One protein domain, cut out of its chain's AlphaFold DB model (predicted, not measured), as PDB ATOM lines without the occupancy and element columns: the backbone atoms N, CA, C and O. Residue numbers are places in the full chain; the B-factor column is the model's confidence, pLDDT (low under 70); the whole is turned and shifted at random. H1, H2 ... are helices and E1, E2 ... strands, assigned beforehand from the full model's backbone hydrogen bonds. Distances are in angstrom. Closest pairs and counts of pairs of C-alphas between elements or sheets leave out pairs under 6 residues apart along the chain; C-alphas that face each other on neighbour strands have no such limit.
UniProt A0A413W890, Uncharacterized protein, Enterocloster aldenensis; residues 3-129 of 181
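Overview. This is residues 3 to 129 of the 181 residues of an uncharacterized protein of Enterocloster aldenensis (UniProt A0A413W890). Three crossed helices, H1, H2 and H4, pack over one face of a small two-stranded antiparallel ribbon, E1 and E2. H3 sits at one end, H5 and H6 toward the other, and residues 40 to 61 make a long loop from H2 back to E2. The printed part has 127 residues, with six named helices and two strands in the order E1 H1 H2 E2 H3 H4 H5 H6, mostly helix. It is compact, with a radius of gyration of the C-alphas of 15.4 A, spanning 45 by 36 by 21 A.

Arrangement. E1, residues 3 to 8, is antiparallel to E2, residues 62 to 68, at 160 degrees; N 7 and O 63, 2.8 A apart, are within hydrogen-bond range. H1, residues 13 to 20, only just touches H2, residues 26 to 39, with 3 pairs of C-alphas within 8 A, the closest Tyr 19 and Val 26 at 5.7 A. With residues 34 to 38 alone, H2 touches H3, residues 75 to 83, about perpendicular at 90 degrees; the closest C-alphas, Val 38 and Leu 77, are 6.3 A apart. With residues 29 to 34 alone, H2 touches H4, residues 89 to 100, about perpendicular at 85 degrees; the closest C-alphas, Met 30 and Leu 97, are 5.4 A apart. H5, residues 106 to 109, touches H1, the closest C-alphas being Asp 14 and Val 108 at 6.6 A. H6, residues 115 to 127, is close to H5 but not clearly touching, the closest C-alphas being Tyr 107 and Ser 118 at 6.4 A. Every O i to N i+4 pair is within hydrogen-bond range in H1, H2, H3, H4 and H6; H5 is too short for one.

Along the chain. E1 begins at C-alpha 3 (-5.542, 84.300, 131.608). E2 is 20.0 A long, H2 19.6 A, H6 18.2 A and H4 16.5 A. H6 ends at C-alpha 127 (-23.868, 77.505, 158.557).

Size, cuts and confidence. The C-alphas of Thr 72 and Asn 112, the two farthest apart, are 47.0 A apart. The printed part has no cut. The link from H2 to E2 is long, 22 residues. Mean pLDDT of the printed part is 90.6, and residues 53 to 54 are under 70.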
ATOM      1  N   ILE A   3      -6.180  85.432 130.925       93.94
ATOM      2  CA  ILE A   3      -5.542  84.300 131.608       93.94
ATOM      3  C   ILE A   3      -6.167  82.998 131.133       93.94
ATOM      4  O   ILE A   3      -7.365  82.778 131.285       93.94
ATOM      5  N   THR A   4      -5.341  82.089 130.631       96.19
ATOM      6  CA  THR A   4      -5.766  80.723 130.330       96.19
ATOM      7  C   THR A   4      -5.726  79.851 131.583       96.19
ATOM      8  O   THR A   4      -4.654  79.629 132.150       96.19
ATOM      9  N   VAL A   5      -6.873  79.288 131.959       96.88
ATOM     10  CA  VAL A   5      -6.997  78.295 133.033       96.88
ATOM     11  C   VAL A   5      -7.215  76.915 132.425       96.88
ATOM     12  O   VAL A   5      -8.024  76.748 131.513       96.88
ATOM     13  N   ARG A   6      -6.479  75.921 132.930       96.69
ATOM     14  CA  ARG A   6      -6.568  74.513 132.526       96.69
ATOM     15  C   ARG A   6      -6.877  73.643 133.736       96.69
ATOM     16  O   ARG A   6      -6.095  73.617 134.691       96.69
ATOM     17  N   LEU A   7      -7.984  72.919 133.651       96.38
ATOM     18  CA  LEU A   7      -8.401  71.892 134.595       96.38
ATOM     19  C   LEU A   7      -8.079  70.518 134.006       96.38
ATOM     20  O   LEU A   7      -8.400  70.263 132.846       96.38
ATOM     21  N   TYR A   8      -7.472  69.633 134.791       94.69
ATOM     22  CA  TYR A   8      -7.147  68.268 134.366       94.69
ATOM     23  C   TYR A   8      -7.994  67.268 135.140       94.69
ATOM     24  O   TYR A   8      -7.991  67.318 136.365       94.69
ATOM     25  N   LYS A   9      -8.668  66.329 134.461       91.44
ATOM     26  CA  LYS A   9      -9.611  65.388 135.102       91.44
ATOM     27  C   LYS A   9      -9.003  64.653 136.295       91.44
ATOM     28  O   LYS A   9      -9.656  64.527 137.316       91.44
ATOM     29  N   LEU A  10      -7.741  64.241 136.190       91.06
ATOM     30  CA  LEU A  10      -7.052  63.501 137.250       91.06
ATOM     31  C   LEU A  10      -6.805  64.321 138.531       91.06
ATOM     32  O   LEU A  10      -6.682  63.750 139.606       91.06
ATOM     33  N   HIS A  11      -6.689  65.645 138.422       91.94
ATOM     34  CA  HIS A  11      -6.258  66.513 139.529       91.94
ATOM     35  C   HIS A  11      -7.322  67.521 139.960       91.94
ATOM     36  O   HIS A  11      -7.255  68.068 141.054       91.94
ATOM     37  N   ASP A  12      -8.265  67.809 139.071       95.06
ATOM     38  CA  ASP A  12      -9.277  68.845 139.208       95.06
ATOM     39  C   ASP A  12     -10.666  68.282 138.893       95.06
ATOM     40  O   ASP A  12     -11.481  68.951 138.257       95.06
ATOM     41  N   TYR A  13     -10.903  67.025 139.278       94.06
ATOM     42  CA  TYR A  13     -12.148  66.317 139.001       94.06
ATOM     43  C   TYR A  13     -13.359  67.077 139.551       94.06
ATOM     44  O   TYR A  13     -14.312  67.310 138.816       94.06
ATOM     45  N   ASP A  14     -13.263  67.566 140.790       94.38
ATOM     46  CA  ASP A  14     -14.239  68.461 141.415       94.38
ATOM     47  C   ASP A  14     -14.590  69.669 140.539       94.38
ATOM     48  O   ASP A  14     -15.748  69.871 140.180       94.38
ATOM     49  N   LEU A  15     -13.591  70.455 140.141       95.38
ATOM     50  CA  LEU A  15     -13.797  71.671 139.360       95.38
ATOM     51  C   LEU A  15     -14.310  71.366 137.948       95.38
ATOM     52  O   LEU A  15     -15.115  72.127 137.411       95.38
ATOM     53  N   ILE A  16     -13.862  70.265 137.337       94.25
ATOM     54  CA  ILE A  16     -14.371  69.818 136.037       94.25
ATOM     55  C   ILE A  16     -15.829  69.384 136.150       94.25
ATOM     56  O   ILE A  16     -16.625  69.768 135.296       94.25
ATOM     57  N   TYR A  17     -16.190  68.634 137.188       92.69
ATOM     58  CA  TYR A  17     -17.556  68.181 137.418       92.69
ATOM     59  C   TYR A  17     -18.494  69.364 137.674       92.69
ATOM     60  O   TYR A  17     -19.538  69.477 137.026       92.69
ATOM     61  N   LEU A  18     -18.078  70.314 138.524       91.75
ATOM     62  CA  LEU A  18     -18.776  71.587 138.715       91.75
ATOM     63  C   LEU A  18     -19.000  72.290 137.366       91.75
ATOM     64  O   LEU A  18     -20.121  72.680 137.045       91.75
ATOM     65  N   TYR A  19     -17.950  72.402 136.550       91.25
ATOM     66  CA  TYR A  19     -18.008  73.126 135.284       91.25
ATOM     67  C   TYR A  19     -18.864  72.440 134.210       91.25
ATOM     68  O   TYR A  19     -19.617  73.106 133.501       91.25
ATOM     69  N   LYS A  20     -18.722  71.123 134.039       89.62
ATOM     70  CA  LYS A  20     -19.282  70.380 132.899       89.62
ATOM     71  C   LYS A  20     -20.597  69.682 133.208       89.62
ATOM     72  O   LYS A  20     -21.470  69.677 132.347       89.62
ATOM     73  N   ASN A  21     -20.753  69.132 134.408       88.31
ATOM     74  CA  ASN A  21     -21.927  68.333 134.757       88.31
ATOM     75  C   ASN A  21     -22.965  69.198 135.473       88.31
ATOM     76  O   ASN A  21     -24.158  69.120 135.189       88.31
ATOM     77  N   LEU A  22     -22.510  70.078 136.365       86.62
ATOM     78  CA  LEU A  22     -23.407  70.916 137.160       86.62
ATOM     79  C   LEU A  22     -23.673  72.290 136.551       86.62
ATOM     80  O   LEU A  22     -24.547  72.997 137.050       86.62
ATOM     81  N   GLN A  23     -22.958  72.643 135.476       86.62
ATOM     82  CA  GLN A  23     -23.023  73.952 134.819       86.62
ATOM     83  C   GLN A  23     -22.768  75.116 135.791       86.62
ATOM     84  O   GLN A  23     -23.253  76.228 135.599       86.62
ATOM     85  N   PHE A  24     -21.997  74.864 136.851       87.69
ATOM     86  CA  PHE A  24     -21.573  75.904 137.772       87.69
ATOM     87  C   PHE A  24     -20.628  76.869 137.032       87.69
ATOM     88  O   PHE A  24     -19.729  76.408 136.312       87.69
ATOM     89  N   PRO A  25     -20.789  78.198 137.191       89.81
ATOM     90  CA  PRO A  25     -20.020  79.202 136.457       89.81
ATOM     91  C   PRO A  25     -18.583  79.332 136.997       89.81
ATOM     92  O   PRO A  25     -18.178  80.374 137.501       89.81
ATOM     93  N   VAL A  26     -17.772  78.274 136.860       91.31
ATOM     94  CA  VAL A  26     -16.394  78.186 137.388       91.31
ATOM     95  C   VAL A  26     -15.524  79.366 136.954       91.31
ATOM     96  O   VAL A  26     -14.712  79.843 137.742       91.31
ATOM     97  N   ARG A  27     -15.677  79.850 135.715       92.75
ATOM     98  CA  ARG A  27     -14.911  81.000 135.210       92.75
ATOM     99  C   ARG A  27     -15.185  82.258 136.033       92.75
ATOM    100  O   ARG A  27     -14.239  82.937 136.422       92.75
ATOM    101  N   ASP A  28     -16.459  82.553 136.252       91.69
ATOM    102  CA  ASP A  28     -16.890  83.794 136.887       91.69
ATOM    103  C   ASP A  28     -16.626  83.695 138.398       91.69
ATOM    104  O   ASP A  28     -15.965  84.566 138.954       91.69
ATOM    105  N   ALA A  29     -16.908  82.538 139.008       93.69
ATOM    106  CA  ALA A  29     -16.540  82.246 140.394       93.69
ATOM    107  C   ALA A  29     -15.021  82.331 140.654       93.69
ATOM    108  O   ALA A  29     -14.603  82.802 141.704       93.69
ATOM    109  N   MET A  30     -14.160  81.908 139.713       96.69
ATOM    110  CA  MET A  30     -12.705  82.105 139.846       96.69
ATOM    111  C   MET A  30     -12.307  83.581 139.806       96.69
ATOM    112  O   MET A  30     -11.376  83.970 140.513       96.69
ATOM    113  N   LYS A  31     -12.962  84.387 138.959       95.38
ATOM    114  CA  LYS A  31     -12.709  85.831 138.887       95.38
ATOM    115  C   LYS A  31     -13.142  86.506 140.187       95.38
ATOM    116  O   LYS A  31     -12.360  87.268 140.748       95.38
ATOM    117  N   ASP A  32     -14.321  86.164 140.692       94.12
ATOM    118  CA  ASP A  32     -14.847  86.713 141.939       94.12
ATOM    119  C   ASP A  32     -14.004  86.279 143.143       94.12
ATOM    120  O   ASP A  32     -13.630  87.124 143.948       94.12
ATOM    121  N   ALA A  33     -13.574  85.011 143.212       96.19
ATOM    122  CA  ALA A  33     -12.640  84.542 144.243       96.19
ATOM    123  C   ALA A  33     -11.349  85.376 144.260       96.19
ATOM    124  O   ALA A  33     -10.855  85.756 145.320       96.19
ATOM    125  N   LEU A  34     -10.793  85.661 143.076       97.44
ATOM    126  CA  LEU A  34      -9.591  86.478 142.937       97.44
ATOM    127  C   LEU A  34      -9.829  87.916 143.402       97.44
ATOM    128  O   LEU A  34      -9.007  88.448 144.144       97.44
ATOM    129  N   LYS A  35     -10.943  88.522 142.986       96.19
ATOM    130  CA  LYS A  35     -11.330  89.874 143.392       96.19
ATOM    131  C   LYS A  35     -11.476  89.964 144.908       96.19
ATOM    132  O   LYS A  35     -10.815  90.792 145.529       96.19
ATOM    133  N   SER A  36     -12.256  89.065 145.499       95.31
ATOM    134  CA  SER A  36     -12.484  89.016 146.939       95.31
ATOM    135  C   SER A  36     -11.194  88.783 147.723       95.31
ATOM    136  O   SER A  36     -10.966  89.435 148.737       95.31
ATOM    137  N   TYR A  37     -10.300  87.922 147.231       97.25
ATOM    138  CA  TYR A  37      -9.004  87.686 147.866       97.25
ATOM    139  C   TYR A  37      -8.085  88.908 147.825       97.25
ATOM    140  O   TYR A  37      -7.500  89.273 148.841       97.25
ATOM    141  N   VAL A  38      -7.953  89.556 146.664       97.25
ATOM    142  CA  VAL A  38      -7.066  90.720 146.493       97.25
ATOM    143  C   VAL A  38      -7.592  91.941 147.252       97.25
ATOM    144  O   VAL A  38      -6.804  92.699 147.813       97.25
ATOM    145  N   ARG A  39      -8.917  92.111 147.307       95.25
ATOM    146  CA  ARG A  39      -9.582  93.266 147.932       95.25
ATOM    147  C   ARG A  39      -9.978  93.037 149.391       95.25
ATOM    148  O   ARG A  39     -10.500  93.949 150.020       95.25
ATOM    149  N   ASN A  40      -9.678  91.862 149.949       92.25
ATOM    150  CA  ASN A  40     -10.045  91.454 151.311       92.25
ATOM    151  C   ASN A  40     -11.562  91.506 151.580       92.25
ATOM    152  O   ASN A  40     -11.999  91.863 152.673       92.25
ATOM    153  N   GLU A  41     -12.369  91.142 150.585       90.75
ATOM    154  CA  GLU A  41     -13.825  91.071 150.711       90.75
ATOM    155  C   GLU A  41     -14.247  89.644 151.113       90.75
ATOM    156  O   GLU A  41     -13.761  88.668 150.529       90.75
ATOM    157  N   PRO A  42     -15.149  89.479 152.097       86.88
ATOM    158  CA  PRO A  42     -15.649  88.166 152.475       86.88
ATOM    159  C   PRO A  42     -16.603  87.632 151.400       86.88
ATOM    160  O   PRO A  42     -17.613  88.260 151.087       86.88
ATOM    161  N   ALA A  43     -16.305  86.452 150.859       86.75
ATOM    162  CA  ALA A  43     -17.168  85.773 149.901       86.75
ATOM    163  C   ALA A  43     -17.028  84.255 150.022       86.75
ATOM    164  O   ALA A  43     -15.925  83.742 150.202       86.75
ATOM    165  N   PHE A  44     -18.146  83.548 149.863       90.69
ATOM    166  CA  PHE A  44     -18.176  82.103 149.674       90.69
ATOM    167  C   PHE A  44     -19.247  81.737 148.647       90.69
ATOM    168  O   PHE A  44     -20.324  82.332 148.614       90.69
ATOM    169  N   PHE A  45     -18.954  80.758 147.795       88.25
ATOM    170  CA  PHE A  45     -19.822  80.347 146.700       88.25
ATOM    171  C   PHE A  45     -20.526  79.041 147.037       88.25
ATOM    172  O   PHE A  45     -19.886  77.997 147.195       88.25
ATOM    173  N   LYS A  46     -21.857  79.087 147.090       87.06
ATOM    174  CA  LYS A  46     -22.676  77.882 147.192       87.06
ATOM    175  C   LYS A  46     -22.554  77.074 145.906       87.06
ATOM    176  O   LYS A  46     -22.728  77.600 144.805       87.06
ATOM    177  N   ILE A  47     -22.264  75.786 146.050       86.38
ATOM    178  CA  ILE A  47     -22.233  74.858 144.923       86.38
ATOM    179  C   ILE A  47     -23.552  74.085 144.831       86.38
ATOM    180  O   ILE A  47     -24.140  73.743 145.859       86.38
ATOM    181  N   PRO A  48     -24.029  73.768 143.618       85.62
ATOM    182  CA  PRO A  48     -25.180  72.895 143.454       85.62
ATOM    183  C   PRO A  48     -24.840  71.456 143.875       85.62
ATOM    184  O   PRO A  48     -23.802  70.906 143.495       85.62
ATOM    185  N   VAL A  49     -25.749  70.820 144.613       85.50
ATOM    186  CA  VAL A  49     -25.691  69.391 144.945       85.50
ATOM    187  C   VAL A  49     -26.876  68.711 144.274       85.50
ATOM    188  O   VAL A  49     -28.019  68.897 144.681       85.50
ATOM    189  N   LYS A  50     -26.623  67.973 143.192       84.50
ATOM    190  CA  LYS A  50     -27.656  67.234 142.457       84.50
ATOM    191  C   LYS A  50     -27.052  66.026 141.759       84.50
ATOM    192  O   LYS A  50     -25.887  66.054 141.366       84.50
ATOM    193  N   LYS A  51     -27.863  64.986 141.574       76.94
ATOM    194  CA  LYS A  51     -27.495  63.851 140.728       76.94
ATOM    195  C   LYS A  51     -27.523  64.299 139.267       76.94
ATOM    196  O   LYS A  51     -28.412  65.052 138.872       76.94
ATOM    197  N   THR A  52     -26.546  63.865 138.483       71.56
ATOM    198  CA  THR A  52     -26.541  64.088 137.035       71.56
ATOM    199  C   THR A  52     -26.840  62.784 136.322       71.56
ATOM    200  O   THR A  52     -26.188  61.781 136.600       71.56
ATOM    201  N   ASP A  53     -27.789  62.812 135.390       65.69
ATOM    202  CA  ASP A  53     -28.250  61.613 134.673       65.69
ATOM    203  C   ASP A  53     -27.194  61.035 133.716       65.69
ATOM    204  O   ASP A  53     -27.267  59.873 133.329       65.69
ATOM    205  N   SER A  54     -26.194  61.836 133.343       66.00
ATOM    206  CA  SER A  54     -25.056  61.418 132.522       66.00
ATOM    207  C   SER A  54     -23.761  62.003 133.077       66.00
ATOM    208  O   SER A  54     -23.641  63.222 133.240       66.00
ATOM    209  N   ASP A  55     -22.776  61.145 133.368       71.12
ATOM    210  CA  ASP A  55     -21.416  61.617 133.609       71.12
ATOM    211  C   ASP A  55     -20.746  61.945 132.270       71.12
ATOM    212  O   ASP A  55     -20.194  61.091 131.576       71.12
ATOM    213  N   ASN A  56     -20.785  63.222 131.894       71.69
ATOM    214  CA  ASN A  56     -20.205  63.700 130.639       71.69
ATOM    215  C   ASN A  56     -18.665  63.751 130.659       71.69
ATOM    216  O   ASN A  56     -18.045  64.267 129.724       71.69
ATOM    217  N   LEU A  57     -18.023  63.232 131.710       82.19
ATOM    218  CA  LEU A  57     -16.579  63.312 131.897       82.19
ATOM    219  C   LEU A  57     -15.802  62.118 131.345       82.19
ATOM    220  O   LEU A  57     -14.573  62.202 131.296       82.19
ATOM    221  N   GLU A  58     -16.438  61.019 130.926       78.69
ATOM    222  CA  GLU A  58     -15.737  59.809 130.449       78.69
ATOM    223  C   GLU A  58     -14.684  60.115 129.373       78.69
ATOM    224  O   GLU A  58     -13.541  59.667 129.466       78.69
ATOM    225  N   LYS A  59     -15.040  60.954 128.394       82.31
ATOM    226  CA  LYS A  59     -14.184  61.293 127.243       82.31
ATOM    227  C   LYS A  59     -13.328  62.548 127.455       82.31
ATOM    228  O   LYS A  59     -12.516  62.890 126.594       82.31
ATOM    229  N   ILE A  60     -13.483  63.248 128.580       87.31
ATOM    230  CA  ILE A  60     -12.814  64.530 128.836       87.31
ATOM    231  C   ILE A  60     -11.511  64.297 129.606       87.31
ATOM    232  O   ILE A  60     -11.519  63.884 130.760       87.31
ATOM    233  N   LYS A  61     -10.366  64.624 128.995       90.44
ATOM    234  CA  LYS A  61      -9.062  64.621 129.692       90.44
ATOM    235  C   LYS A  61      -8.807  65.924 130.450       90.44
ATOM    236  O   LYS A  61      -8.233  65.920 131.540       90.44
ATOM    237  N   ASN A  62      -9.216  67.044 129.866       93.06
ATOM    238  CA  ASN A  62      -9.033  68.378 130.416       93.06
ATOM    239  C   ASN A  62     -10.147  69.331 129.961       93.06
ATOM    240  O   ASN A  62     -10.836  69.095 128.971       93.06
ATOM    241  N   ALA A  63     -10.305  70.426 130.695       93.00
ATOM    242  CA  ALA A  63     -11.128  71.559 130.305       93.00
ATOM    243  C   ALA A  63     -10.277  72.831 130.349       93.00
ATOM    244  O   ALA A  63      -9.466  73.014 131.259       93.00
ATOM    245  N   GLN A  64     -10.457  73.713 129.369       95.25
ATOM    246  CA  GLN A  64      -9.761  74.994 129.307       95.25
ATOM    247  C   GLN A  64     -10.769  76.123 129.123       95.25
ATOM    248  O   GLN A  64     -11.695  76.017 128.321       95.25
ATOM    249  N   PHE A  65     -10.558  77.219 129.843       94.25
ATOM    250  CA  PHE A  65     -11.306  78.459 129.678       94.25
ATOM    251  C   PHE A  65     -10.401  79.661 129.944       94.25
ATOM    252  O   PHE A  65      -9.235  79.522 130.320       94.25
ATOM    253  N   HIS A  66     -10.934  80.847 129.669       95.25
ATOM    254  CA  HIS A  66     -10.192  82.099 129.715       95.25
ATOM    255  C   HIS A  66     -10.872  83.050 130.695       95.25
ATOM    256  O   HIS A  66     -12.086  83.237 130.615       95.25
ATOM    257  N   ILE A  67     -10.095  83.636 131.604       95.31
ATOM    258  CA  ILE A  67     -10.539  84.698 132.507       95.31
ATOM    259  C   ILE A  67     -10.018  86.018 131.946       95.31
ATOM    260  O   ILE A  67      -8.805  86.209 131.818       95.31
ATOM    261  N   LYS A  68     -10.942  86.917 131.606       94.50
ATOM    262  CA  LYS A  68     -10.625  88.270 131.147       94.50
ATOM    263  C   LYS A  68     -10.657  89.229 132.337       94.50
ATOM    264  O   LYS A  68     -11.674  89.326 133.027       94.50
ATOM    265  N   LEU A  69      -9.539  89.911 132.551       95.69
ATOM    266  CA  LEU A  69      -9.399  91.002 133.507       95.69
ATOM    267  C   LEU A  69      -9.299  92.317 132.745       95.69
ATOM    268  O   LEU A  69      -8.496  92.414 131.804       95.69
ATOM    269  N   ASP A  70     -10.109  93.282 133.156       95.81
ATOM    270  CA  ASP A  70     -10.067  94.637 132.628       95.81
ATOM    271  C   ASP A  70      -8.784  95.347 133.084       95.81
ATOM    272  O   ASP A  70      -8.316  95.154 134.203       95.81
ATOM    273  N   GLU A  71      -8.161  96.128 132.207       94.69
ATOM    274  CA  GLU A  71      -6.880  96.772 132.533       94.69
ATOM    275  C   GLU A  71      -7.032  97.951 133.495       94.69
ATOM    276  O   GLU A  71      -6.076  98.283 134.191       94.69
ATOM    277  N   THR A  72      -8.227  98.536 133.568       94.88
ATOM    278  CA  THR A  72      -8.543  99.660 134.448       94.88
ATOM    279  C   THR A  72      -9.182  99.153 135.737       94.88
ATOM    280  O   THR A  72      -8.641  99.368 136.824       94.88
ATOM    281  N   GLU A  73     -10.297  98.426 135.630       94.25
ATOM    282  CA  GLU A  73     -11.108  98.002 136.780       94.25
ATOM    283  C   GLU A  73     -10.474  96.871 137.597       94.25
ATOM    284  O   GLU A  73     -10.715  96.782 138.803       94.25
ATOM    285  N   ASP A  74      -9.674  96.009 136.958       96.50
ATOM    286  CA  ASP A  74      -9.022  94.854 137.587       96.50
ATOM    287  C   ASP A  74      -7.489  95.040 137.683       96.50
ATOM    288  O   ASP A  74      -6.727  94.067 137.744       96.50
ATOM    289  N   SER A  75      -7.008  96.288 137.662       97.31
ATOM    290  CA  SER A  75      -5.574  96.620 137.673       97.31
ATOM    291  C   SER A  75      -4.830  96.067 138.900       97.31
ATOM    292  O   SER A  75      -3.724  95.534 138.774       97.31
ATOM    293  N   ASP A  76      -5.464  96.098 140.070       98.06
ATOM    294  CA  ASP A  76      -4.989  95.512 141.327       98.06
ATOM    295  C   ASP A  76      -4.869  93.980 141.249       98.06
ATOM    296  O   ASP A  76      -3.847  93.409 141.647       98.06
ATOM    297  N   LEU A  77      -5.862  93.305 140.655       97.62
ATOM    298  CA  LEU A  77      -5.820  91.859 140.413       97.62
ATOM    299  C   LEU A  77      -4.665  91.492 139.469       97.62
ATOM    300  O   LEU A  77      -3.961  90.501 139.690       97.62
ATOM    301  N   ILE A  78      -4.463  92.278 138.404       97.69
ATOM    302  CA  ILE A  78      -3.385  92.062 137.431       97.69
ATOM    303  C   ILE A  78      -2.022  92.195 138.111       97.69
ATOM    304  O   ILE A  78      -1.186  91.297 137.962       97.69
ATOM    305  N   LEU A  79      -1.813  93.265 138.881       97.69
ATOM    306  CA  LEU A  79      -0.572  93.509 139.614       97.69
ATOM    307  C   LEU A  79      -0.269  92.366 140.594       97.69
ATOM    308  O   LEU A  79       0.843  91.833 140.609       97.69
ATOM    309  N   PHE A  80      -1.277  91.915 141.346       98.00
ATOM    310  CA  PHE A  80      -1.139  90.774 142.249       98.00
ATOM    311  C   PHE A  80      -0.698  89.502 141.504       98.00
ATOM    312  O   PHE A  80       0.269  88.835 141.884       98.00
ATOM    313  N   LEU A  81      -1.361  89.171 140.391       97.12
ATOM    314  CA  LEU A  81      -1.037  87.982 139.596       97.12
ATOM    315  C   LEU A  81       0.345  88.049 138.933       97.12
ATOM    316  O   LEU A  81       0.946  87.001 138.654       97.12
ATOM    317  N   GLN A  82       0.859  89.247 138.649       95.56
ATOM    318  CA  GLN A  82       2.220  89.440 138.149       95.56
ATOM    319  C   GLN A  82       3.274  89.099 139.208       95.56
ATOM    320  O   GLN A  82       4.301  88.527 138.846       95.56
ATOM    321  N   GLY A  83       2.982  89.338 140.492       96.56
ATOM    322  CA  GLY A  83       3.851  88.988 141.622       96.56
ATOM    323  C   GLY A  83       3.906  87.493 141.964       96.56
ATOM    324  O   GLY A  83       4.785  87.054 142.708       96.56
ATOM    325  N   LEU A  84       3.002  86.674 141.415       96.69
ATOM    326  CA  LEU A  84       3.024  85.227 141.637       96.69
ATOM    327  C   LEU A  84       4.237  84.559 140.978       96.69
ATOM    328  O   LEU A  84       4.663  84.916 139.877       96.69
ATOM    329  N   LYS A  85       4.724  83.484 141.612       96.25
ATOM    330  CA  LYS A  85       5.783  82.627 141.059       96.25
ATOM    331  C   LYS A  85       5.455  82.211 139.620       96.25
ATOM    332  O   LYS A  85       4.338  81.774 139.314       96.25
ATOM    333  N   LYS A  86       6.458  82.285 138.741       92.94
ATOM    334  CA  LYS A  86       6.332  81.883 137.333       92.94
ATOM    335  C   LYS A  86       5.780  80.456 137.238       92.94
ATOM    336  O   LYS A  86       6.222  79.578 137.967       92.94
ATOM    337  N   PHE A  87       4.816  80.245 136.342       91.75
ATOM    338  CA  PHE A  87       4.109  78.973 136.112       91.75
ATOM    339  C   PHE A  87       3.108  78.524 137.195       91.75
ATOM    340  O   PHE A  87       2.386  77.556 136.966       91.75
ATOM    341  N   TYR A  88       2.955  79.244 138.315       95.75
ATOM    342  CA  TYR A  88       2.021  78.844 139.383       95.75
ATOM    343  C   TYR A  88       0.618  79.452 139.278       95.75
ATOM    344  O   TYR A  88      -0.276  78.994 139.983       95.75
ATOM    345  N   ARG A  89       0.377  80.419 138.378       95.56
ATOM    346  CA  ARG A  89      -0.924  81.115 138.254       95.56
ATOM    347  C   ARG A  89      -2.111  80.160 138.107       95.56
ATOM    348  O   ARG A  89      -3.104  80.310 138.806       95.56
ATOM    349  N   ASN A  90      -1.986  79.137 137.258       96.00
ATOM    350  CA  ASN A  90      -3.048  78.144 137.069       96.00
ATOM    351  C   ASN A  90      -3.320  77.347 138.353       96.00
ATOM    352  O   ASN A  90      -4.468  77.154 138.732       96.00
ATOM    353  N   SER A  91      -2.269  76.891 139.041       96.62
ATOM    354  CA  SER A  91      -2.424  76.154 140.301       96.62
ATOM    355  C   SER A  91      -3.024  77.034 141.395       96.62
ATOM    356  O   SER A  91      -3.887  76.577 142.138       96.62
ATOM    357  N   PHE A  92      -2.587  78.291 141.466       97.94
ATOM    358  CA  PHE A  92      -3.080  79.276 142.417       97.94
ATOM    359  C   PHE A  92      -4.580  79.522 142.238       97.94
ATOM    360  O   PHE A  92      -5.319  79.340 143.194       97.94
ATOM    361  N   LEU A  93      -5.045  79.840 141.025       97.88
ATOM    362  CA  LEU A  93      -6.463  80.131 140.766       97.88
ATOM    363  C   LEU A  93      -7.377  78.945 141.110       97.88
ATOM    364  O   LEU A  93      -8.438  79.124 141.702       97.88
ATOM    365  N   LYS A  94      -6.938  77.721 140.799       97.44
ATOM    366  CA  LYS A  94      -7.673  76.496 141.151       97.44
ATOM    367  C   LYS A  94      -7.749  76.284 142.660       97.44
ATOM    368  O   LYS A  94      -8.792  75.892 143.171       97.44
ATOM    369  N   ASN A  95      -6.645  76.514 143.367       97.12
ATOM    370  CA  ASN A  95      -6.616  76.420 144.823       97.12
ATOM    371  C   ASN A  95      -7.470  77.513 145.474       97.12
ATOM    372  O   ASN A  95      -8.193  77.240 146.423       97.12
ATOM    373  N   LEU A  96      -7.404  78.731 144.935       97.25
ATOM    374  CA  LEU A  96      -8.145  79.870 145.444       97.25
ATOM    375  C   LEU A  96      -9.648  79.621 145.362       97.25
ATOM    376  O   LEU A  96     -10.320  79.719 146.379       97.25
ATOM    377  N   LEU A  97     -10.157  79.197 144.199       96.19
ATOM    378  CA  LEU A  97     -11.576  78.875 144.066       96.19
ATOM    379  C   LEU A  97     -12.020  77.833 145.097       96.19
ATOM    380  O   LEU A  97     -13.037  78.043 145.742       96.19
ATOM    381  N   ARG A  98     -11.249  76.753 145.303       95.44
ATOM    382  CA  ARG A  98     -11.576  75.723 146.308       95.44
ATOM    383  C   ARG A  98     -11.701  76.289 147.721       95.44
ATOM    384  O   ARG A  98     -12.567  75.841 148.459       95.44
ATOM    385  N   GLY A  99     -10.867  77.266 148.081       92.75
ATOM    386  CA  GLY A  99     -10.944  77.951 149.374       92.75
ATOM    387  C   GLY A  99     -12.164  78.864 149.526       92.75
ATOM    388  O   GLY A  99     -12.571  79.135 150.649       92.75
ATOM    389  N   TYR A 100     -12.754  79.301 148.413       92.88
ATOM    390  CA  TYR A 100     -13.940  80.159 148.373       92.88
ATOM    391  C   TYR A 100     -15.242  79.384 148.131       92.88
ATOM    392  O   TYR A 100     -16.305  79.990 148.081       92.88
ATOM    393  N   LEU A 101     -15.220  78.058 147.979       91.50
ATOM    394  CA  LEU A 101     -16.461  77.279 147.938       91.50
ATOM    395  C   LEU A 101     -17.038  77.152 149.354       91.50
ATOM    396  O   LEU A 101     -16.289  76.938 150.308       91.50
ATOM    397  N   ALA A 102     -18.366  77.209 149.486       87.94
ATOM    398  CA  ALA A 102     -19.105  77.024 150.743       87.94
ATOM    399  C   ALA A 102     -19.104  75.561 151.244       87.94
ATOM    400  O   ALA A 102     -20.090  75.065 151.774       87.94
ATOM    401  N   GLY A 103     -17.990  74.857 151.044       86.25
ATOM    402  CA  GLY A 103     -17.810  73.437 151.297       86.25
ATOM    403  C   GLY A 103     -17.204  72.707 150.093       86.25
ATOM    404  O   GLY A 103     -17.302  73.163 148.949       86.25
ATOM    405  N   PRO A 104     -16.532  71.568 150.325       88.38
ATOM    406  CA  PRO A 104     -15.940  70.791 149.250       88.38
ATOM    407  C   PRO A 104     -17.029  70.103 148.419       88.38
ATOM    408  O   PRO A 104     -17.972  69.527 148.962       88.38
ATOM    409  N   ALA A 105     -16.837  70.041 147.101       88.50
ATOM    410  CA  ALA A 105     -17.642  69.212 146.201       88.50
ATOM    411  C   ALA A 105     -17.293  67.712 146.341       88.50
ATOM    412  O   ALA A 105     -17.050  67.037 145.353       88.50
ATOM    413  N   ALA A 106     -17.193  67.190 147.568       89.75
ATOM    414  CA  ALA A 106     -16.653  65.856 147.841       89.75
ATOM    415  C   ALA A 106     -17.539  64.717 147.305       89.75
ATOM    416  O   ALA A 106     -17.016  63.696 146.871       89.75
ATOM    417  N   TYR A 107     -18.859  64.917 147.271       90.19
ATOM    418  CA  TYR A 107     -19.816  63.899 146.824       90.19
ATOM    419  C   TYR A 107     -19.596  63.456 145.371       90.19
ATOM    420  O   TYR A 107     -19.990  62.360 144.996       90.19
ATOM    421  N   VAL A 108     -18.953  64.291 144.546       90.12
ATOM    422  CA  VAL A 108     -18.699  63.968 143.135       90.12
ATOM    423  C   VAL A 108     -17.716  62.803 142.982       90.12
ATOM    424  O   VAL A 108     -17.693  62.171 141.935       90.12
ATOM    425  N   TYR A 109     -16.909  62.520 144.009       90.06
ATOM    426  CA  TYR A 109     -15.941  61.420 144.024       90.06
ATOM    427  C   TYR A 109     -16.542  60.087 144.492       90.06
ATOM    428  O   TYR A 109     -15.837  59.082 144.501       90.06
ATOM    429  N   GLU A 110     -17.797  60.080 144.938       88.88
ATOM    430  CA  GLU A 110     -18.474  58.874 145.408       88.88
ATOM    431  C   GLU A 110     -19.132  58.159 144.220       88.88
ATOM    432  O   GLU A 110     -19.782  58.799 143.396       88.88
ATOM    433  N   ASP A 111     -19.016  56.828 144.146       84.88
ATOM    434  CA  ASP A 111     -19.667  56.047 143.081       84.88
ATOM    435  C   ASP A 111     -21.201  56.112 143.182       84.88
ATOM    436  O   ASP A 111     -21.907  56.156 142.177       84.88
ATOM    437  N   ASN A 112     -21.727  56.127 144.412       85.50
ATOM    438  CA  ASN A 112     -23.158  56.176 144.711       85.50
ATOM    439  C   ASN A 112     -23.441  57.200 145.823       85.50
ATOM    440  O   ASN A 112     -23.656  56.805 146.972       85.50
ATOM    441  N   PRO A 113     -23.434  58.506 145.509       85.94
ATOM    442  CA  PRO A 113     -23.634  59.540 146.511       85.94
ATOM    443  C   PRO A 113     -25.082  59.571 147.007       85.94
ATOM    444  O   PRO A 113     -26.031  59.625 146.216       85.94
ATOM    445  N   ASP A 114     -25.255  59.628 148.327       90.25
ATOM    446  CA  ASP A 114     -26.519  60.040 148.935       90.25
ATOM    447  C   ASP A 114     -26.630  61.569 148.844       90.25
ATOM    448  O   ASP A 114     -25.961  62.322 149.564       90.25
ATOM    449  N   ILE A 115     -27.477  62.031 147.923       88.56
ATOM    450  CA  ILE A 115     -27.682  63.456 147.644       88.56
ATOM    451  C   ILE A 115     -28.256  64.188 148.858       88.56
ATOM    452  O   ILE A 115     -27.811  65.295 149.151       88.56
ATOM    453  N   ASN A 116     -29.173  63.573 149.608       88.94
ATOM    454  CA  ASN A 116     -29.774  64.209 150.782       88.94
ATOM    455  C   ASN A 116     -28.738  64.366 151.898       88.94
ATOM    456  O   ASN A 116     -28.612  65.436 152.490       88.94
ATOM    457  N   SER A 117     -27.933  63.326 152.131       89.50
ATOM    458  CA  SER A 117     -26.793  63.409 153.050       89.50
ATOM    459  C   SER A 117     -25.794  64.488 152.618       89.50
ATOM    460  O   SER A 117     -25.293  65.246 153.448       89.50
ATOM    461  N   SER A 118     -25.532  64.601 151.315       88.38
ATOM    462  CA  SER A 118     -24.598  65.582 150.754       88.38
ATOM    463  C   SER A 118     -25.094  67.023 150.896       88.38
ATOM    464  O   SER A 118     -24.305  67.893 151.260       88.38
ATOM    465  N   ILE A 119     -26.390  67.269 150.677       87.31
ATOM    466  CA  ILE A 119     -27.033  68.569 150.927       87.31
ATOM    467  C   ILE A 119     -26.913  68.928 152.410       87.31
ATOM    468  O   ILE A 119     -26.371  69.979 152.736       87.31
ATOM    469  N   ASN A 120     -27.287  68.011 153.308       88.56
ATOM    470  CA  ASN A 120     -27.213  68.242 154.753       88.56
ATOM    471  C   ASN A 120     -25.783  68.559 155.224       88.56
ATOM    472  O   ASN A 120     -25.581  69.449 156.052       88.56
ATOM    473  N   LYS A 121     -24.772  67.856 154.691       87.75
ATOM    474  CA  LYS A 121     -23.354  68.151 154.964       87.75
ATOM    475  C   LYS A 121     -22.973  69.549 154.475       87.75
ATOM    476  O   LYS A 121     -22.307  70.267 155.216       87.75
ATOM    477  N   MET A 122     -23.384  69.929 153.263       85.44
ATOM    478  CA  MET A 122     -23.093  71.246 152.686       85.44
ATOM    479  C   MET A 122     -23.722  72.369 153.513       85.44
ATOM    480  O   MET A 122     -23.014  73.279 153.929       85.44
ATOM    481  N   ASP A 123     -25.010  72.257 153.839       85.31
ATOM    482  CA  ASP A 123     -25.716  73.252 154.649       85.31
ATOM    483  C   ASP A 123     -25.123  73.340 156.064       85.31
ATOM    484  O   ASP A 123     -25.003  74.424 156.634       85.31
ATOM    485  N   THR A 124     -24.679  72.216 156.638       86.25
ATOM    486  CA  THR A 124     -23.965  72.226 157.923       86.25
ATOM    487  C   THR A 124     -22.660  73.016 157.823       86.25
ATOM    488  O   THR A 124     -22.363  73.802 158.720       86.25
ATOM    489  N   ILE A 125     -21.876  72.819 156.758       84.00
ATOM    490  CA  ILE A 125     -20.611  73.533 156.544       84.00
ATOM    491  C   ILE A 125     -20.863  75.025 156.332       84.00
ATOM    492  O   ILE A 125     -20.226  75.830 157.008       84.00
ATOM    493  N   GLU A 126     -21.806  75.383 155.459       80.06
ATOM    494  CA  GLU A 126     -22.200  76.765 155.164       80.06
ATOM    495  C   GLU A 126     -22.579  77.513 156.453       80.06
ATOM    496  O   GLU A 126     -21.991  78.546 156.773       80.06
ATOM    497  N   ASN A 127     -23.456  76.926 157.274       80.25
ATOM    498  CA  ASN A 127     -23.868  77.505 158.557       80.25
ATOM    499  C   ASN A 127     -22.751  77.503 159.621       80.25
ATOM    500  O   ASN A 127     -22.795  78.277 160.576       80.25
ATOM    501  N   SER A 128     -21.740  76.642 159.470       78.25
ATOM    502  CA  SER A 128     -20.618  76.510 160.408       78.25
ATOM    503  C   SER A 128     -19.370  77.289 159.995       78.25
ATOM    504  O   SER A 128     -18.371  77.196 160.705       78.25
ATOM    505  N   MET A 129     -19.376  78.061 158.901       74.12
ATOM    506  CA  MET A 129     -18.189  78.802 158.438       74.12
ATOM    507  C   MET A 129     -17.635  79.816 159.462       74.12
ATOM    508  O   MET A 129     -16.481  80.220 159.351       74.12
TER     509      MET A 129